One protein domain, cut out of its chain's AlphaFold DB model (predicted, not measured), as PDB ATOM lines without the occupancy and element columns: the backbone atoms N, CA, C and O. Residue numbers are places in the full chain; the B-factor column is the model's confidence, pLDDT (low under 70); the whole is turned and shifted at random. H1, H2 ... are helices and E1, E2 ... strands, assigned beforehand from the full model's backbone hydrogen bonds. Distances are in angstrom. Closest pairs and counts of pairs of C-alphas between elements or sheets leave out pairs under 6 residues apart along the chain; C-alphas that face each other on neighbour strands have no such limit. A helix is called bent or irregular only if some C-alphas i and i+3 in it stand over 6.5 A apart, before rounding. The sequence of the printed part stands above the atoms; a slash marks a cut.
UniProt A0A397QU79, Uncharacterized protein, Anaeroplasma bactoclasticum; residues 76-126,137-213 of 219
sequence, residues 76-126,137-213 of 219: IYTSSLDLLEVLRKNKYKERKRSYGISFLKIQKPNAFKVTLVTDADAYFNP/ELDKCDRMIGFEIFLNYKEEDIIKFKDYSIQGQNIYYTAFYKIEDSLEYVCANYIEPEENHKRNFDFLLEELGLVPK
ATOM      1  N   ILE A  76     143.759 136.900 171.607       91.00
ATOM      2  CA  ILE A  76     142.996 137.947 172.285       91.00
ATOM      3  C   ILE A  76     143.466 139.305 171.779       91.00
ATOM      4  O   ILE A  76     144.664 139.576 171.690       91.00
ATOM      5  N   TYR A  77     142.504 140.156 171.463       92.25
ATOM      6  CA  TYR A  77     142.711 141.535 171.065       92.25
ATOM      7  C   TYR A  77     141.979 142.446 172.037       92.25
ATOM      8  O   TYR A  77     140.898 142.110 172.512       92.25
ATOM      9  N   THR A  78     142.538 143.608 172.321       91.75
ATOM     10  CA  THR A  78     141.881 144.651 173.103       91.75
ATOM     11  C   THR A  78     141.580 145.836 172.200       91.75
ATOM     12  O   THR A  78     142.330 146.131 171.270       91.75
ATOM     13  N   SER A  79     140.463 146.512 172.449       87.88
ATOM     14  CA  SER A  79     140.193 147.832 171.880       87.88
ATOM     15  C   SER A  79     139.958 148.821 173.011       87.88
ATOM     16  O   SER A  79     139.459 148.458 174.069       87.88
ATOM     17  N   SER A  80     140.301 150.084 172.805       81.19
ATOM     18  CA  SER A  80     139.913 151.175 173.707       81.19
ATOM     19  C   SER A  80     138.673 151.926 173.214       81.19
ATOM     20  O   SER A  80     138.276 152.919 173.823       81.19
ATOM     21  N   LEU A  81     138.075 151.482 172.104       80.19
ATOM     22  CA  LEU A  81     137.086 152.236 171.343       80.19
ATOM     23  C   LEU A  81     135.796 151.434 171.125       80.19
ATOM     24  O   LEU A  81     135.809 150.206 171.022       80.19
ATOM     25  N   ASP A  82     134.676 152.148 170.993       87.00
ATOM     26  CA  ASP A  82     133.432 151.570 170.486       87.00
ATOM     27  C   ASP A  82     133.573 151.308 168.979       87.00
ATOM     28  O   ASP A  82     133.676 152.235 168.166       87.00
ATOM     29  N   LEU A  83     133.572 150.029 168.595       90.19
ATOM     30  CA  LEU A  83     133.737 149.597 167.208       90.19
ATOM     31  C   LEU A  83     132.688 150.204 166.267       90.19
ATOM     32  O   LEU A  83     133.001 150.474 165.106       90.19
ATOM     33  N   LEU A  84     131.464 150.460 166.743       91.25
ATOM     34  CA  LEU A  84     130.416 151.078 165.932       91.25
ATOM     35  C   LEU A  84     130.785 152.517 165.548       91.25
ATOM     36  O   LEU A  84     130.639 152.920 164.389       91.25
ATOM     37  N   GLU A  85     131.280 153.295 166.510       90.50
ATOM     38  CA  GLU A  85     131.726 154.670 166.276       90.50
ATOM     39  C   GLU A  85     132.962 154.710 165.375       90.50
ATOM     40  O   GLU A  85     133.035 155.526 164.450       90.50
ATOM     41  N   VAL A  86     133.904 153.790 165.595       92.88
ATOM     42  CA  VAL A  86     135.125 153.656 164.793       92.88
ATOM     43  C   VAL A  86     134.801 153.362 163.329       92.88
ATOM     44  O   VAL A  86     135.290 154.058 162.435       92.88
ATOM     45  N   LEU A  87     133.923 152.392 163.062       94.12
ATOM     46  CA  LEU A  87     133.506 152.030 161.704       94.12
ATOM     47  C   LEU A  87     132.830 153.202 160.977       94.12
ATOM     48  O   LEU A  87     133.118 153.461 159.803       94.12
ATOM     49  N   ARG A  88     131.989 153.968 161.683       93.19
ATOM     50  CA  ARG A  88     131.353 155.182 161.143       93.19
ATOM     51  C   ARG A  88     132.372 156.281 160.853       93.19
ATOM     52  O   ARG A  88     132.348 156.860 159.765       93.19
ATOM     53  N   LYS A  89     133.307 156.538 161.773       93.88
ATOM     54  CA  LYS A  89     134.391 157.520 161.599       93.88
ATOM     55  C   LYS A  89     135.286 157.174 160.407       93.88
ATOM     56  O   LYS A  89     135.650 158.059 159.633       93.88
ATOM     57  N   ASN A  90     135.568 155.887 160.209       93.44
ATOM     58  CA  ASN A  90     136.363 155.373 159.091       93.44
ATOM     59  C   ASN A  90     135.583 155.248 157.769       93.44
ATOM     60  O   ASN A  90     136.134 154.743 156.785       93.44
ATOM     61  N   LYS A  91     134.344 155.763 157.715       93.44
ATOM     62  CA  LYS A  91     133.491 155.854 156.518       93.44
ATOM     63  C   LYS A  91     133.139 154.497 155.897       93.44
ATOM     64  O   LYS A  91     133.043 154.386 154.675       93.44
ATOM     65  N   TYR A  92     132.940 153.467 156.716       94.62
ATOM     66  CA  TYR A  92     132.362 152.218 156.228       94.62
ATOM     67  C   TYR A  92     130.880 152.419 155.872       94.62
ATOM     68  O   TYR A  92     130.137 153.087 156.592       94.62
ATOM     69  N   LYS A  93     130.434 151.820 154.766       93.38
ATOM     70  CA  LYS A  93     129.027 151.815 154.349       93.38
ATOM     71  C   LYS A  93     128.248 150.834 155.221       93.38
ATOM     72  O   LYS A  93     128.501 149.632 155.173       93.38
ATOM     73  N   GLU A  94     127.310 151.360 156.002       93.12
ATOM     74  CA  GLU A  94     126.456 150.597 156.918       93.12
ATOM     75  C   GLU A  94     125.318 149.884 156.164       93.12
ATOM     76  O   GLU A  94     124.663 150.466 155.296       93.12
ATOM     77  N   ARG A  95     125.063 148.620 156.511       89.75
ATOM     78  CA  ARG A  95     123.943 147.800 156.040       89.75
ATOM     79  C   ARG A  95     123.327 147.071 157.230       89.75
ATOM     80  O   ARG A  95     123.975 146.226 157.845       89.75
ATOM     81  N   LYS A  96     122.069 147.376 157.535       89.62
ATOM     82  CA  LYS A  96     121.325 146.672 158.586       89.62
ATOM     83  C   LYS A  96     120.974 145.257 158.134       89.62
ATOM     84  O   LYS A  96     120.642 145.052 156.968       89.62
ATOM     85  N   ARG A  97     121.067 144.312 159.062       87.75
ATOM     86  CA  ARG A  97     120.757 142.889 158.899       87.75
ATOM     87  C   ARG A  97     119.839 142.449 160.033       87.75
ATOM     88  O   ARG A  97     119.801 143.105 161.072       87.75
ATOM     89  N   SER A  98     119.138 141.335 159.854       88.00
ATOM     90  CA  SER A  98     118.329 140.727 160.922       88.00
ATOM     91  C   SER A  98     119.155 140.419 162.177       88.00
ATOM     92  O   SER A  98     118.678 140.593 163.291       88.00
ATOM     93  N   TYR A  99     120.418 140.039 161.991       88.50
ATOM     94  CA  TYR A  99     121.328 139.605 163.050       88.50
ATOM     95  C   TYR A  99     122.274 140.693 163.594       88.50
ATOM     96  O   TYR A  99     123.120 140.422 164.453       88.50
ATOM     97  N   GLY A 100     122.198 141.921 163.071       91.31
ATOM     98  CA  GLY A 100     123.097 143.007 163.456       91.31
ATOM     99  C   GLY A 100     123.371 143.999 162.331       91.31
ATOM    100  O   GLY A 100     122.477 144.378 161.571       91.31
ATOM    101  N   ILE A 101     124.616 144.464 162.225       93.62
ATOM    102  CA  ILE A 101     124.994 145.506 161.266       93.62
ATOM    103  C   ILE A 101     126.266 145.106 160.527       93.62
ATOM    104  O   ILE A 101     127.299 144.836 161.134       93.62
ATOM    105  N   SER A 102     126.197 145.096 159.197       93.00
ATOM    106  CA  SER A 102     127.338 144.847 158.322       93.00
ATOM    107  C   SER A 102     127.882 146.156 157.759       93.00
ATOM    108  O   SER A 102     127.134 147.021 157.311       93.00
ATOM    109  N   PHE A 103     129.196 146.285 157.757       95.25
ATOM    110  CA  PHE A 103     129.951 147.447 157.329       95.25
ATOM    111  C   PHE A 103     130.867 147.034 156.189       95.25
ATOM    112  O   PHE A 103     131.615 146.064 156.309       95.25
ATOM    113  N   LEU A 104     130.824 147.773 155.083       93.56
ATOM    114  CA  LEU A 104     131.670 147.511 153.923       93.56
ATOM    115  C   LEU A 104     132.441 148.763 153.521       93.56
ATOM    116  O   LEU A 104     131.864 149.841 153.376       93.56
ATOM    117  N   LYS A 105     133.739 148.608 153.278       93.88
ATOM    118  CA  LYS A 105     134.599 149.658 152.740       93.88
ATOM    119  C   LYS A 105     135.406 149.114 151.575       93.88
ATOM    120  O   LYS A 105     136.074 148.091 151.687       93.88
ATOM    121  N   ILE A 106     135.333 149.811 150.447       90.94
ATOM    122  CA  ILE A 106     136.023 149.433 149.217       90.94
ATOM    123  C   ILE A 106     137.189 150.396 149.011       90.94
ATOM    124  O   ILE A 106     136.998 151.600 148.853       90.94
ATOM    125  N   GLN A 107     138.404 149.856 149.017       90.25
ATOM    126  CA  GLN A 107     139.649 150.565 148.735       90.25
ATOM    127  C   GLN A 107     140.448 149.739 147.737       90.25
ATOM    128  O   GLN A 107     141.273 148.908 148.115       90.25
ATOM    129  N   LYS A 108     140.167 149.943 146.448       86.81
ATOM    130  CA  LYS A 108     140.721 149.117 145.372       86.81
ATOM    131  C   LYS A 108     142.250 148.986 145.487       86.81
ATOM    132  O   LYS A 108     142.920 150.004 145.665       86.81
ATOM    133  N   PRO A 109     142.797 147.764 145.371       89.75
ATOM    134  CA  PRO A 109     142.126 146.532 144.926       89.75
ATOM    135  C   PRO A 109     141.416 145.728 146.039       89.75
ATOM    136  O   PRO A 109     140.988 144.606 145.795       89.75
ATOM    137  N   ASN A 110     141.285 146.264 147.253       92.50
ATOM    138  CA  ASN A 110     140.814 145.531 148.427       92.50
ATOM    139  C   ASN A 110     139.384 145.917 148.849       92.50
ATOM    140  O   ASN A 110     138.950 147.065 148.716       92.50
ATOM    141  N   ALA A 111     138.675 144.960 149.439       93.44
ATOM    142  CA  ALA A 111     137.431 145.162 150.168       93.44
ATOM    143  C   ALA A 111     137.601 144.748 151.634       93.44
ATOM    144  O   ALA A 111     138.156 143.691 151.930       93.44
ATOM    145  N   PHE A 112     137.084 145.569 152.540       94.94
ATOM    146  CA  PHE A 112     137.098 145.327 153.978       94.94
ATOM    147  C   PHE A 112     135.665 145.228 154.479       94.94
ATOM    148  O   PHE A 112     134.876 146.162 154.302       94.94
ATOM    149  N   LYS A 113     135.320 144.092 155.082       94.81
ATOM    150  CA  LYS A 113     133.998 143.839 155.656       94.81
ATOM    151  C   LYS A 113     134.118 143.663 157.163       94.81
ATOM    152  O   LYS A 113     134.886 142.836 157.627       94.81
ATOM    153  N   VAL A 114     133.317 144.383 157.928       96.00
ATOM    154  CA  VAL A 114     133.183 144.139 159.366       96.00
ATOM    155  C   VAL A 114     131.716 143.965 159.664       96.00
ATOM    156  O   VAL A 114     130.896 144.751 159.209       96.00
ATOM    157  N   THR A 115     131.357 142.941 160.409       94.56
ATOM    158  CA  THR A 115     129.979 142.737 160.826       94.56
ATOM    159  C   THR A 115     129.947 142.700 162.338       94.56
ATOM    160  O   THR A 115     130.681 141.939 162.960       94.56
ATOM    161  N   LEU A 116     129.095 143.529 162.924       94.81
ATOM    162  CA  LEU A 116     128.798 143.500 164.345       94.81
ATOM    163  C   LEU A 116     127.528 142.670 164.528       94.81
ATOM    164  O   LEU A 116     126.446 143.092 164.108       94.81
ATOM    165  N   VAL A 117     127.675 141.479 165.101       93.38
ATOM    166  CA  VAL A 117     126.584 140.524 165.316       93.38
ATOM    167  C   VAL A 117     126.029 140.724 166.721       93.38
ATOM    168  O   VAL A 117     126.734 140.538 167.714       93.38
ATOM    169  N   THR A 118     124.764 141.125 166.803       92.75
ATOM    170  CA  THR A 118     124.045 141.356 168.068       92.75
ATOM    171  C   THR A 118     123.033 140.259 168.379       92.75
ATOM    172  O   THR A 118     122.558 140.188 169.510       92.75
ATOM    173  N   ASP A 119     122.705 139.427 167.391       90.38
ATOM    174  CA  ASP A 119     121.849 138.251 167.528       90.38
ATOM    175  C   ASP A 119     122.509 137.065 166.807       90.38
ATOM    176  O   ASP A 119     122.483 136.954 165.579       90.38
ATOM    177  N   ALA A 120     123.151 136.196 167.589       87.75
ATOM    178  CA  ALA A 120     123.822 135.010 167.072       87.75
ATOM    179  C   ALA A 120     122.832 133.968 166.519       87.75
ATOM    180  O   ALA A 120     123.146 133.299 165.533       87.75
ATOM    181  N   ASP A 121     121.629 133.844 167.093       86.69
ATOM    182  CA  ASP A 121     120.638 132.864 166.636       86.69
ATOM    183  C   ASP A 121     120.161 133.215 165.219       86.69
ATOM    184  O   ASP A 121     120.156 132.342 164.346       86.69
ATOM    185  N   ALA A 122     119.841 134.492 164.976       86.00
ATOM    186  CA  ALA A 122     119.473 135.010 163.657       86.00
ATOM    187  C   ALA A 122     120.642 134.969 162.658       86.00
ATOM    188  O   ALA A 122     120.429 134.827 161.455       86.00
ATOM    189  N   TYR A 123     121.886 135.079 163.139       86.62
ATOM    190  CA  TYR A 123     123.078 134.964 162.296       86.62
ATOM    191  C   TYR A 123     123.269 133.536 161.769       86.62
ATOM    192  O   TYR A 123     123.551 133.336 160.589       86.62
ATOM    193  N   PHE A 124     123.121 132.532 162.641       83.50
ATOM    194  CA  PHE A 124     123.298 131.123 162.271       83.50
ATOM    195  C   PHE A 124     122.077 130.507 161.589       83.50
ATOM    196  O   PHE A 124     122.225 129.510 160.884       83.50
ATOM    197  N   ASN A 125     120.894 131.087 161.792       82.50
ATOM    198  CA  ASN A 125     119.645 130.664 161.170       82.50
ATOM    199  C   ASN A 125     119.033 131.850 160.410       82.50
ATOM    200  O   ASN A 125     118.017 132.392 160.847       82.50
ATOM    201  N   PRO A 126     119.665 132.300 159.310       74.62
ATOM    202  CA  PRO A 126     119.119 133.396 158.533       74.62
ATOM    203  C   PRO A 126     117.780 132.967 157.931       74.62
ATOM    204  O   PRO A 126     117.694 131.925 157.281       74.62
ATOM    205  N   GLU A 137     130.528 146.710 142.983       68.75
ATOM    206  CA  GLU A 137     131.892 147.184 143.192       68.75
ATOM    207  C   GLU A 137     132.817 146.112 143.784       68.75
ATOM    208  O   GLU A 137     134.020 146.190 143.542       68.75
ATOM    209  N   LEU A 138     132.276 145.101 144.481       72.50
ATOM    210  CA  LEU A 138     133.036 143.951 144.989       72.50
ATOM    211  C   LEU A 138     133.614 143.097 143.858       72.50
ATOM    212  O   LEU A 138     134.730 142.607 143.989       72.50
ATOM    213  N   ASP A 139     132.914 143.007 142.724       72.38
ATOM    214  CA  ASP A 139     133.373 142.276 141.531       72.38
ATOM    215  C   ASP A 139     134.674 142.851 140.941       72.38
ATOM    216  O   ASP A 139     135.314 142.229 140.096       72.38
ATOM    217  N   LYS A 140     135.059 144.066 141.356       76.56
ATOM    218  CA  LYS A 140     136.269 144.773 140.912       76.56
ATOM    219  C   LYS A 140     137.392 144.744 141.953       76.56
ATOM    220  O   LYS A 140     138.372 145.472 141.785       76.56
ATOM    221  N   CYS A 141     137.221 143.998 143.042       82.88
ATOM    222  CA  CYS A 141     138.224 143.842 144.086       82.88
ATOM    223  C   CYS A 141     138.967 142.521 143.896       82.88
ATOM    224  O   CYS A 141     138.356 141.471 143.712       82.88
ATOM    225  N   ASP A 142     140.289 142.573 144.007       85.81
ATOM    226  CA  ASP A 142     141.143 141.391 143.919       85.81
ATOM    227  C   ASP A 142     141.193 140.646 145.252       85.81
ATOM    228  O   ASP A 142     141.480 139.451 145.281       85.81
ATOM    229  N   ARG A 143     140.964 141.355 146.369       87.38
ATOM    230  CA  ARG A 143     141.051 140.789 147.719       87.38
ATOM    231  C   ARG A 143     139.933 141.273 148.623       87.38
ATOM    232  O   ARG A 143     139.535 142.435 148.565       87.38
ATOM    233  N   MET A 144     139.489 140.396 149.514       90.50
ATOM    234  CA  MET A 144     138.505 140.697 150.544       90.50
ATOM    235  C   MET A 144     138.999 140.212 151.907       90.50
ATOM    236  O   MET A 144     139.307 139.036 152.066       90.50
ATOM    237  N   ILE A 145     139.036 141.106 152.891       93.62
ATOM    238  CA  ILE A 145     139.254 140.755 154.298       93.62
ATOM    239  C   ILE A 145     137.959 141.014 155.055       93.62
ATOM    240  O   ILE A 145     137.329 142.055 154.839       93.62
ATOM    241  N   GLY A 146     137.559 140.116 155.954       93.56
ATOM    242  CA  GLY A 146     136.448 140.433 156.833       93.56
ATOM    243  C   GLY A 146     136.459 139.824 158.222       93.56
ATOM    244  O   GLY A 146     136.947 138.716 158.428       93.56
ATOM    245  N   PHE A 147     135.906 140.594 159.159       94.81
ATOM    246  CA  PHE A 147     135.756 140.249 160.569       94.81
ATOM    247  C   PHE A 147     134.275 140.159 160.936       94.81
ATOM    248  O   PHE A 147     133.518 141.106 160.728       94.81
ATOM    249  N   GLU A 148     133.870 139.037 161.515       93.38
ATOM    250  CA  GLU A 148     132.582 138.903 162.203       93.38
ATOM    251  C   GLU A 148     132.815 139.055 163.697       93.38
ATOM    252  O   GLU A 148     133.575 138.290 164.278       93.38
ATOM    253  N   ILE A 149     132.202 140.048 164.326       93.75
ATOM    254  CA  ILE A 149     132.415 140.365 165.735       93.75
ATOM    255  C   ILE A 149     131.101 140.139 166.470       93.75
ATOM    256  O   ILE A 149     130.163 140.927 166.356       93.75
ATOM    257  N   PHE A 150     131.043 139.047 167.224       92.94
ATOM    258  CA  PHE A 150     129.898 138.661 168.033       92.94
ATOM    259  C   PHE A 150     129.919 139.445 169.340       92.94
ATOM    260  O   PHE A 150     130.777 139.234 170.199       92.94
ATOM    261  N   LEU A 151     128.983 140.385 169.456       91.12
ATOM    262  CA  LEU A 151     128.802 141.221 170.639       91.12
ATOM    263  C   LEU A 151     127.943 140.517 171.688       91.12
ATOM    264  O   LEU A 151     128.218 140.651 172.873       91.12
ATOM    265  N   ASN A 152     126.957 139.739 171.233       87.38
ATOM    266  CA  ASN A 152     126.127 138.876 172.064       87.38
ATOM    267  C   ASN A 152     126.183 137.459 171.486       87.38
ATOM    268  O   ASN A 152     125.866 137.256 170.312       87.38
ATOM    269  N   TYR A 153     126.577 136.481 172.294       85.31
ATOM    270  CA  TYR A 153     126.652 135.075 171.900       85.31
ATOM    271  C   TYR A 153     126.339 134.181 173.100       85.31
ATOM    272  O   TYR A 153     126.475 134.603 174.248       85.31
ATOM    273  N   LYS A 154     125.926 132.940 172.842       83.06
ATOM    274  CA  LYS A 154     125.813 131.896 173.869       83.06
ATOM    275  C   LYS A 154     127.069 131.035 173.843       83.06
ATOM    276  O   LYS A 154     127.697 130.885 172.799       83.06
ATOM    277  N   GLU A 155     127.419 130.390 174.954       76.75
ATOM    278  CA  GLU A 155     128.573 129.471 174.989       76.75
ATOM    279  C   GLU A 155     128.503 128.385 173.896       76.75
ATOM    280  O   GLU A 155     129.516 128.006 173.308       76.75
ATOM    281  N   GLU A 156     127.291 127.938 173.562       77.81
ATOM    282  CA  GLU A 156     127.023 126.973 172.491       77.81
ATOM    283  C   GLU A 156     127.465 127.473 171.101       77.81
ATOM    284  O   GLU A 156     127.847 126.675 170.240       77.81
ATOM    285  N   ASP A 157     127.460 128.789 170.880       77.50
ATOM    286  CA  ASP A 157     127.865 129.416 169.621       77.50
ATOM    287  C   ASP A 157     129.384 129.410 169.430       77.50
ATOM    288  O   ASP A 157     129.860 129.317 168.296       77.50
ATOM    289  N   ILE A 158     130.161 129.392 170.521       72.62
ATOM    290  CA  ILE A 158     131.633 129.331 170.472       72.62
ATOM    291  C   ILE A 158     132.097 128.073 169.728       72.62
ATOM    292  O   ILE A 158     133.085 128.093 168.989       72.62
ATOM    293  N   ILE A 159     131.361 126.964 169.873       71.38
ATOM    294  CA  ILE A 159     131.662 125.708 169.175       71.38
ATOM    295  C   ILE A 159     131.604 125.911 167.656       71.38
ATOM    296  O   ILE A 159     132.428 125.340 166.939       71.38
ATOM    297  N   LYS A 160     130.678 126.752 167.174       73.88
ATOM    298  CA  LYS A 160     130.490 127.053 165.750       73.88
ATOM    299  C   LYS A 160     131.601 127.955 165.203       73.88
ATOM    300  O   LYS A 160     131.950 127.820 164.035       73.88
ATOM    301  N   PHE A 161     132.229 128.810 166.022       70.06
ATOM    302  CA  PHE A 161     133.318 129.709 165.587       70.06
ATOM    303  C   PHE A 161     134.574 128.987 165.083       70.06
ATOM    304  O   PHE A 161     135.378 129.576 164.358       70.06
ATOM    305  N   LYS A 162     134.737 127.697 165.397       64.12
ATOM    306  CA  LYS A 162     135.852 126.871 164.903       64.12
ATOM    307  C   LYS A 162     135.904 126.767 163.375       64.12
ATOM    308  O   LYS A 162     136.975 126.498 162.834       64.12
ATOM    309  N   ASP A 163     134.793 127.022 162.693       66.38
ATOM    310  CA  ASP A 163     134.697 126.949 161.234       66.38
ATOM    311  C   ASP A 163     134.733 128.328 160.543       66.38
ATOM    312  O   ASP A 163     134.659 128.395 159.319       66.38
ATOM    313  N   TYR A 164     134.882 129.430 161.294       73.31
ATOM    314  CA  TYR A 164     134.743 130.796 160.756       73.31
ATOM    315  C   TYR A 164     136.039 131.487 160.341       73.31
ATOM    316  O   TYR A 164     135.983 132.523 159.677       73.31
ATOM    317  N   SER A 165     137.197 130.926 160.686       80.12
ATOM    318  CA  SER A 165     138.462 131.387 160.117       80.12
ATOM    319  C   SER A 165     138.708 130.674 158.795       80.12
ATOM    320  O   SER A 165     138.982 129.472 158.768       80.12
ATOM    321  N   ILE A 166     138.577 131.416 157.700       81.88
ATOM    322  CA  ILE A 166     138.695 130.920 156.332       81.88
ATOM    323  C   ILE A 166     139.743 131.763 155.617       81.88
ATOM    324  O   ILE A 166     139.669 132.988 155.607       81.88
ATOM    325  N   GLN A 167     140.690 131.100 154.964       83.94
ATOM    326  CA  GLN A 167     141.629 131.739 154.056       83.94
ATOM    327  C   GLN A 167     141.590 131.013 152.715       83.94
ATOM    328  O   GLN A 167     141.728 129.793 152.647       83.94
ATOM    329  N   GLY A 168     141.371 131.775 151.650       82.38
ATOM    330  CA  GLY A 168     141.501 131.340 150.267       82.38
ATOM    331  C   GLY A 168     142.461 132.253 149.508       82.38
ATOM    332  O   GLY A 168     143.082 133.150 150.076       82.38
ATOM    333  N   GLN A 169     142.540 132.070 148.191       79.81
ATOM    334  CA  GLN A 169     143.470 132.829 147.346       79.81
ATOM    335  C   GLN A 169     143.256 134.354 147.435       79.81
ATOM    336  O   GLN A 169     144.221 135.109 147.508       79.81
ATOM    337  N   ASN A 170     141.993 134.790 147.478       82.94
ATOM    338  CA  ASN A 170     141.593 136.202 147.423       82.94
ATOM    339  C   ASN A 170     140.745 136.641 148.625       82.94
ATOM    340  O   ASN A 170     140.298 137.782 148.681       82.94
ATOM    341  N   ILE A 171     140.486 135.749 149.581       86.75
ATOM    342  CA  ILE A 171     139.622 136.039 150.723       86.75
ATOM    343  C   ILE A 171     140.298 135.613 152.016       86.75
ATOM    344  O   ILE A 171     140.821 134.504 152.105       86.75
ATOM    345  N   TYR A 172     140.250 136.484 153.014       89.38
ATOM    346  CA  TYR A 172     140.537 136.146 154.396       89.38
ATOM    347  C   TYR A 172     139.335 136.534 155.244       89.38
ATOM    348  O   TYR A 172     138.805 137.641 155.137       89.38
ATOM    349  N   TYR A 173     138.910 135.627 156.104       89.69
ATOM    350  CA  TYR A 173     137.780 135.834 156.979       89.69
ATOM    351  C   TYR A 173     138.063 135.253 158.343       89.69
ATOM    352  O   TYR A 173     138.637 134.172 158.435       89.69
ATOM    353  N   THR A 174     137.648 135.945 159.393       91.25
ATOM    354  CA  THR A 174     137.724 135.400 160.744       91.25
ATOM    355  C   THR A 174     136.616 135.957 161.630       91.25
ATOM    356  O   THR A 174     136.003 136.980 161.316       91.25
ATOM    357  N   ALA A 175     136.344 135.260 162.728       91.06
ATOM    358  CA  ALA A 175     135.352 135.650 163.712       91.06
ATOM    359  C   ALA A 175     136.003 135.939 165.067       91.06
ATOM    360  O   ALA A 175     136.951 135.267 165.482       91.06
ATOM    361  N   PHE A 176     135.434 136.914 165.760       92.12
ATOM    362  CA  PHE A 176     135.772 137.332 167.107       92.12
ATOM    363  C   PHE A 176     134.522 137.280 167.973       92.12
ATOM    364  O   PHE A 176     133.431 137.585 167.496       92.12
ATOM    365  N   TYR A 177     134.678 136.985 169.255       91.00
ATOM    366  CA  TYR A 177     133.629 137.209 170.243       91.00
ATOM    367  C   TYR A 177     134.118 138.150 171.332       91.00
ATOM    368  O   TYR A 177     135.281 138.099 171.732       91.00
ATOM    369  N   LYS A 178     133.241 139.043 171.778       90.56
ATOM    370  CA  LYS A 178     133.550 140.026 172.813       90.56
ATOM    371  C   LYS A 178     133.411 139.391 174.195       90.56
ATOM    372  O   LYS A 178     132.339 138.902 174.511       90.56
ATOM    373  N   ILE A 179     134.439 139.424 175.038       86.38
ATOM    374  CA  ILE A 179     134.294 138.974 176.431       86.38
ATOM    375  C   ILE A 179     133.343 139.938 177.155       86.38
ATOM    376  O   ILE A 179     133.520 141.159 177.076       86.38
ATOM    377  N   GLU A 180     132.338 139.381 177.834       79.44
ATOM    378  CA  GLU A 180     131.271 140.117 178.522       79.44
ATOM    379  C   GLU A 180     131.835 141.220 179.432       79.44
ATOM    380  O   GLU A 180     132.854 141.035 180.098       79.44
ATOM    381  N   ASP A 181     131.217 142.404 179.378       77.50
ATOM    382  CA  ASP A 181     131.603 143.612 180.128       77.50
ATOM    383  C   ASP A 181     133.061 144.090 179.975       77.50
ATOM    384  O   ASP A 181     133.519 144.979 180.695       77.50
ATOM    385  N   SER A 182     133.788 143.573 178.982       82.25
ATOM    386  CA  SER A 182     135.155 143.985 178.661       82.25
ATOM    387  C   SER A 182     135.247 144.604 177.259       82.25
ATOM    388  O   SER A 182     134.302 144.560 176.471       82.25
ATOM    389  N   LEU A 183     136.404 145.174 176.918       84.00
ATOM    390  CA  LEU A 183     136.746 145.553 175.540       84.00
ATOM    391  C   LEU A 183     137.729 144.552 174.910       84.00
ATOM    392  O   LEU A 183     138.524 144.906 174.035       84.00
ATOM    393  N   GLU A 184     137.695 143.309 175.387       89.81
ATOM    394  CA  GLU A 184     138.495 142.209 174.864       89.81
ATOM    395  C   GLU A 184     137.692 141.415 173.829       89.81
ATOM    396  O   GLU A 184     136.519 141.095 174.020       89.81
ATOM    397  N   TYR A 185     138.347 141.083 172.724       90.94
ATOM    398  CA  TYR A 185     137.799 140.356 171.591       90.94
ATOM    399  C   TYR A 185     138.665 139.134 171.335       90.94
ATOM    400  O   TYR A 185     139.860 139.245 171.057       90.94
ATOM    401  N   VAL A 186     138.068 137.954 171.415       89.88
ATOM    402  CA  VAL A 186     138.779 136.693 171.240       89.88
ATOM    403  C   VAL A 186     138.517 136.157 169.847       89.88
ATOM    404  O   VAL A 186     137.389 135.812 169.497       89.88
ATOM    405  N   CYS A 187     139.578 136.036 169.056       89.88
ATOM    406  CA  CYS A 187     139.572 135.227 167.850       89.88
ATOM    407  C   CYS A 187     139.751 133.768 168.268       89.88
ATOM    408  O   CYS A 187     140.873 133.334 168.527       89.88
ATOM    409  N   ALA A 188     138.647 133.024 168.383       79.62
ATOM    410  CA  ALA A 188     138.666 131.657 168.902       79.62
ATOM    411  C   ALA A 188     139.633 130.771 168.101       79.62
ATOM    412  O   ALA A 188     140.495 130.107 168.660       79.62
ATOM    413  N   ASN A 189     139.508 130.775 166.775       80.06
ATOM    414  CA  ASN A 189     140.284 129.906 165.901       80.06
ATOM    415  C   ASN A 189     141.214 130.733 165.010       80.06
ATOM    416  O   ASN A 189     141.002 130.807 163.801       80.06
ATOM    417  N   TYR A 190     142.200 131.400 165.603       85.62
ATOM    418  CA  TYR A 190     143.110 132.250 164.844       85.62
ATOM    419  C   TYR A 190     143.893 131.443 163.799       85.62
ATOM    420  O   TYR A 190     144.461 130.389 164.088       85.62
ATOM    421  N   ILE A 191     143.932 131.967 162.574       85.12
ATOM    422  CA  ILE A 191     144.777 131.475 161.484       85.12
ATOM    423  C   ILE A 191     145.677 132.639 161.083       85.12
ATOM    424  O   ILE A 191     145.167 133.690 160.698       85.12
ATOM    425  N   GLU A 192     146.996 132.462 161.172       86.88
ATOM    426  CA  GLU A 192     147.950 133.486 160.729       86.88
ATOM    427  C   GLU A 192     147.704 133.805 159.241       86.88
ATOM    428  O   GLU A 192     147.711 132.877 158.422       86.88
ATOM    429  N   PRO A 193     147.473 135.079 158.878       88.06
ATOM    430  CA  PRO A 193     147.289 135.462 157.487       88.06
ATOM    431  C   PRO A 193     148.524 135.139 156.639       88.06
ATOM    432  O   PRO A 193     149.653 135.443 157.025       88.06
ATOM    433  N   GLU A 194     148.312 134.593 155.441       87.81
ATOM    434  CA  GLU A 194     149.366 134.494 154.421       87.81
ATOM    435  C   GLU A 194     149.934 135.885 154.073       87.81
ATOM    436  O   GLU A 194     149.260 136.907 154.219       87.81
ATOM    437  N   GLU A 195     151.177 135.947 153.576       84.56
ATOM    438  CA  GLU A 195     151.881 137.213 153.293       84.56
ATOM    439  C   GLU A 195     151.080 138.182 152.405       84.56
ATOM    440  O   GLU A 195     151.146 139.402 152.570       84.56
ATOM    441  N   ASN A 196     150.286 137.649 151.474       82.81
ATOM    442  CA  ASN A 196     149.421 138.424 150.587       82.81
ATOM    443  C   ASN A 196     148.213 139.065 151.306       82.81
ATOM    444  O   ASN A 196     147.704 140.085 150.834       82.81
ATOM    445  N   HIS A 197     147.766 138.514 152.432       86.94
ATOM    446  CA  HIS A 197     146.635 139.016 153.217       86.94
ATOM    447  C   HIS A 197     147.081 139.795 154.449       86.94
ATOM    448  O   HIS A 197     146.358 140.689 154.885       86.94
ATOM    449  N   LYS A 198     148.289 139.523 154.954       91.12
ATOM    450  CA  LYS A 198     148.844 140.095 156.186       91.12
ATOM    451  C   LYS A 198     148.706 141.610 156.272       91.12
ATOM    452  O   LYS A 198     148.092 142.115 157.200       91.12
ATOM    453  N   ARG A 199     149.144 142.340 155.243       92.38
ATOM    454  CA  ARG A 199     149.042 143.810 155.223       92.38
ATOM    455  C   ARG A 199     147.600 144.317 155.345       92.38
ATOM    456  O   ARG A 199     147.364 145.327 155.995       92.38
ATOM    457  N   ASN A 200     146.649 143.651 154.692       92.94
ATOM    458  CA  ASN A 200     145.245 144.058 154.728       92.94
ATOM    459  C   ASN A 200     144.586 143.664 156.060       92.94
ATOM    460  O   ASN A 200     143.734 144.392 156.560       92.94
ATOM    461  N   PHE A 201     144.987 142.530 156.634       93.69
ATOM    462  CA  PHE A 201     144.569 142.105 157.965       93.69
ATOM    463  C   PHE A 201     145.059 143.085 159.040       93.69
ATOM    464  O   PHE A 201     144.249 143.576 159.823       93.69
ATOM    465  N   ASP A 202     146.344 143.443 159.011       93.88
ATOM    466  CA  ASP A 202     146.952 144.406 159.936       93.88
ATOM    467  C   ASP A 202     146.311 145.794 159.798       93.88
ATOM    468  O   ASP A 202     145.980 146.426 160.797       93.88
ATOM    469  N   PHE A 203     146.048 146.235 158.563       94.31
ATOM    470  CA  PHE A 203     145.313 147.474 158.302       94.31
ATOM    471  C   PHE A 203     143.911 147.462 158.927       94.31
ATOM    472  O   PHE A 203     143.497 148.451 159.525       94.31
ATOM    473  N   LEU A 204     143.172 146.352 158.807       94.75
ATOM    474  CA  LEU A 204     141.832 146.254 159.383       94.75
ATOM    475  C   LEU A 204     141.871 146.245 160.917       94.75
ATOM    476  O   LEU A 204     141.028 146.881 161.546       94.75
ATOM    477  N   LEU A 205     142.856 145.575 161.525       94.12
ATOM    478  CA  LEU A 205     143.087 145.647 162.970       94.12
ATOM    479  C   LEU A 205     143.384 147.081 163.422       94.12
ATOM    480  O   LEU A 205     142.777 147.549 164.385       94.12
ATOM    481  N   GLU A 206     144.261 147.790 162.708       93.94
ATOM    482  CA  GLU A 206     144.614 149.184 162.992       93.94
ATOM    483  C   GLU A 206     143.398 150.111 162.873       93.94
ATOM    484  O   GLU A 206     143.136 150.897 163.785       93.94
ATOM    485  N   GLU A 207     142.599 149.988 161.803       93.69
ATOM    486  CA  GLU A 207     141.386 150.795 161.633       93.69
ATOM    487  C   GLU A 207     140.379 150.573 162.761       93.69
ATOM    488  O   GLU A 207     139.690 151.518 163.140       93.69
ATOM    489  N   LEU A 208     140.292 149.352 163.294       92.44
ATOM    490  CA  LEU A 208     139.412 149.001 164.410       92.44
ATOM    491  C   LEU A 208     140.023 149.300 165.788       92.44
ATOM    492  O   LEU A 208     139.338 149.167 166.804       92.44
ATOM    493  N   GLY A 209     141.298 149.694 165.841       92.12
ATOM    494  CA  GLY A 209     142.038 149.864 167.089       92.12
ATOM    495  C   GLY A 209     142.154 148.566 167.892       92.12
ATOM    496  O   GLY A 209     142.151 148.619 169.119       92.12
ATOM    497  N   LEU A 210     142.193 147.413 167.217       92.31
ATOM    498  CA  LEU A 210     142.346 146.097 167.835       92.31
ATOM    499  C   LEU A 210     143.831 145.770 167.990       92.31
ATOM    500  O   LEU A 210     144.524 145.486 167.014       92.31
ATOM    501  N   VAL A 211     144.312 145.774 169.228       92.44
ATOM    502  CA  VAL A 211     145.711 145.500 169.562       92.44
ATOM    503  C   VAL A 211     145.818 144.099 170.159       92.44
ATOM    504  O   VAL A 211     145.047 143.781 171.063       92.44
ATOM    505  N   PRO A 212     146.736 143.235 169.688       90.31
ATOM    506  CA  PRO A 212     146.973 141.946 170.327       90.31
ATOM    507  C   PRO A 212     147.329 142.146 171.801       90.31
ATOM    508  O   PRO A 212     148.205 142.948 172.125       90.31
ATOM    509  N   LYS A 213     146.675 141.404 172.691       86.12
ATOM    510  CA  LYS A 213     147.119 141.301 174.079       86.12
ATOM    511  C   LYS A 213     148.431 140.521 174.050       86.12
ATOM    512  O   LYS A 213     148.449 139.401 173.547       86.12
TER     513      LYS A 213
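This is residues 76 to 126 and 137 to 213 of the 219 residues of an uncharacterized protein of Anaeroplasma bactoclasticum (UniProt A0A397QU79). A twisted sheet of seven strands curls round the helix H4, and the short helix H1 packs on the same face over E3. The small helices H2 and H3 only graze the sheet. The printed part has 128 residues with four named helices and seven named strands, in the chain order E1 H1 E2 E3 E4 H2 E5 H3 E6 E7 H4; the sheet, E1 E7 E6 E5 E4 E3 E2, is mixed, and so is the class, helices and strands. The whole is compact, with a radius of gyration of the C-alphas of 13.8 A, and rounded, spanning 37 by 31 by 29 A.

Start at E5, residues 143 to 150, parallel to E4, residues 110 to 117, where N 113 and O 145 are 2.9 A apart. E2, residues 93 to 97, E3, residues 100 to 107, and E4 form a meander, each strand the antiparallel neighbour of the one before; look at N 103 and O 114, 2.7 A, and N 95 and O 102, 2.7 A. On the other side of E5, E6, residues 171 to 178, is parallel to it, with N 176 and O 148 at 2.7 A. E5, H3, residues 155 to 161, and E6 make a strand-helix-strand unit, two parallel neighbours with a helix between, its crossover right-handed. E7, residues 184 to 187, forms a hairpin with E6, N 186 to O 177 being 2.8 A, and its other neighbour is the antiparallel edge strand E1, residues 76 to 78, with N 77 and O 185 at 2.8 A. H4, residues 195 to 208, and H1, residues 83 to 89, are on the same face, making two layers, helices on one face of a sheet. The closest C-alphas of H4 and E5 are those of Phe 201 and Ile 145, 6.6 A. H1 is over E3 at a height over the sheet of 9.3 A. With residues 207 to 208 alone H4 touches H1, about perpendicular at 90 degrees; the closest C-alphas are those of Leu 208 and Val 86, 6.3 A. H2, residues 120 to 124, is close to H3 but not clearly touching, C-alphas 120 and 157 being 7.4 A apart. Every O i to N i+4 pair is within hydrogen-bond range in H1 and H2, against 8 of 10 in H4 and 1 of 3 in H3, where 3 of 4 O i to N i+3 pairs are.

Find C-alpha 76 at (142.996, 137.947, 172.285), where E1 begins. E5 runs 23.3 A from C-alpha 143 at (141.051, 140.789, 147.719); E3 is 23.4 A, E6 23.3 A, E4 22.6 A and E2 13.0 A long. H4 runs 20.4 A to C-alpha 208 at (139.412, 149.001, 164.410) and is irregular, with C-alphas 196 and 199 7.1 A apart.

Look to the C-alphas of Lys 140 and Asp 181 for the two farthest apart, 39.5 A. Residues 127 to 136 are not printed, and C-alphas 126 and 137 are 24.3 A apart across the cut, in the link from H2 to E5. Of the links printed whole, H3 to E6 and E7 to H4 are short and the others tight. The mean pLDDT of the printed part is 87.4, with residues 137 and 162 to 163 under 70.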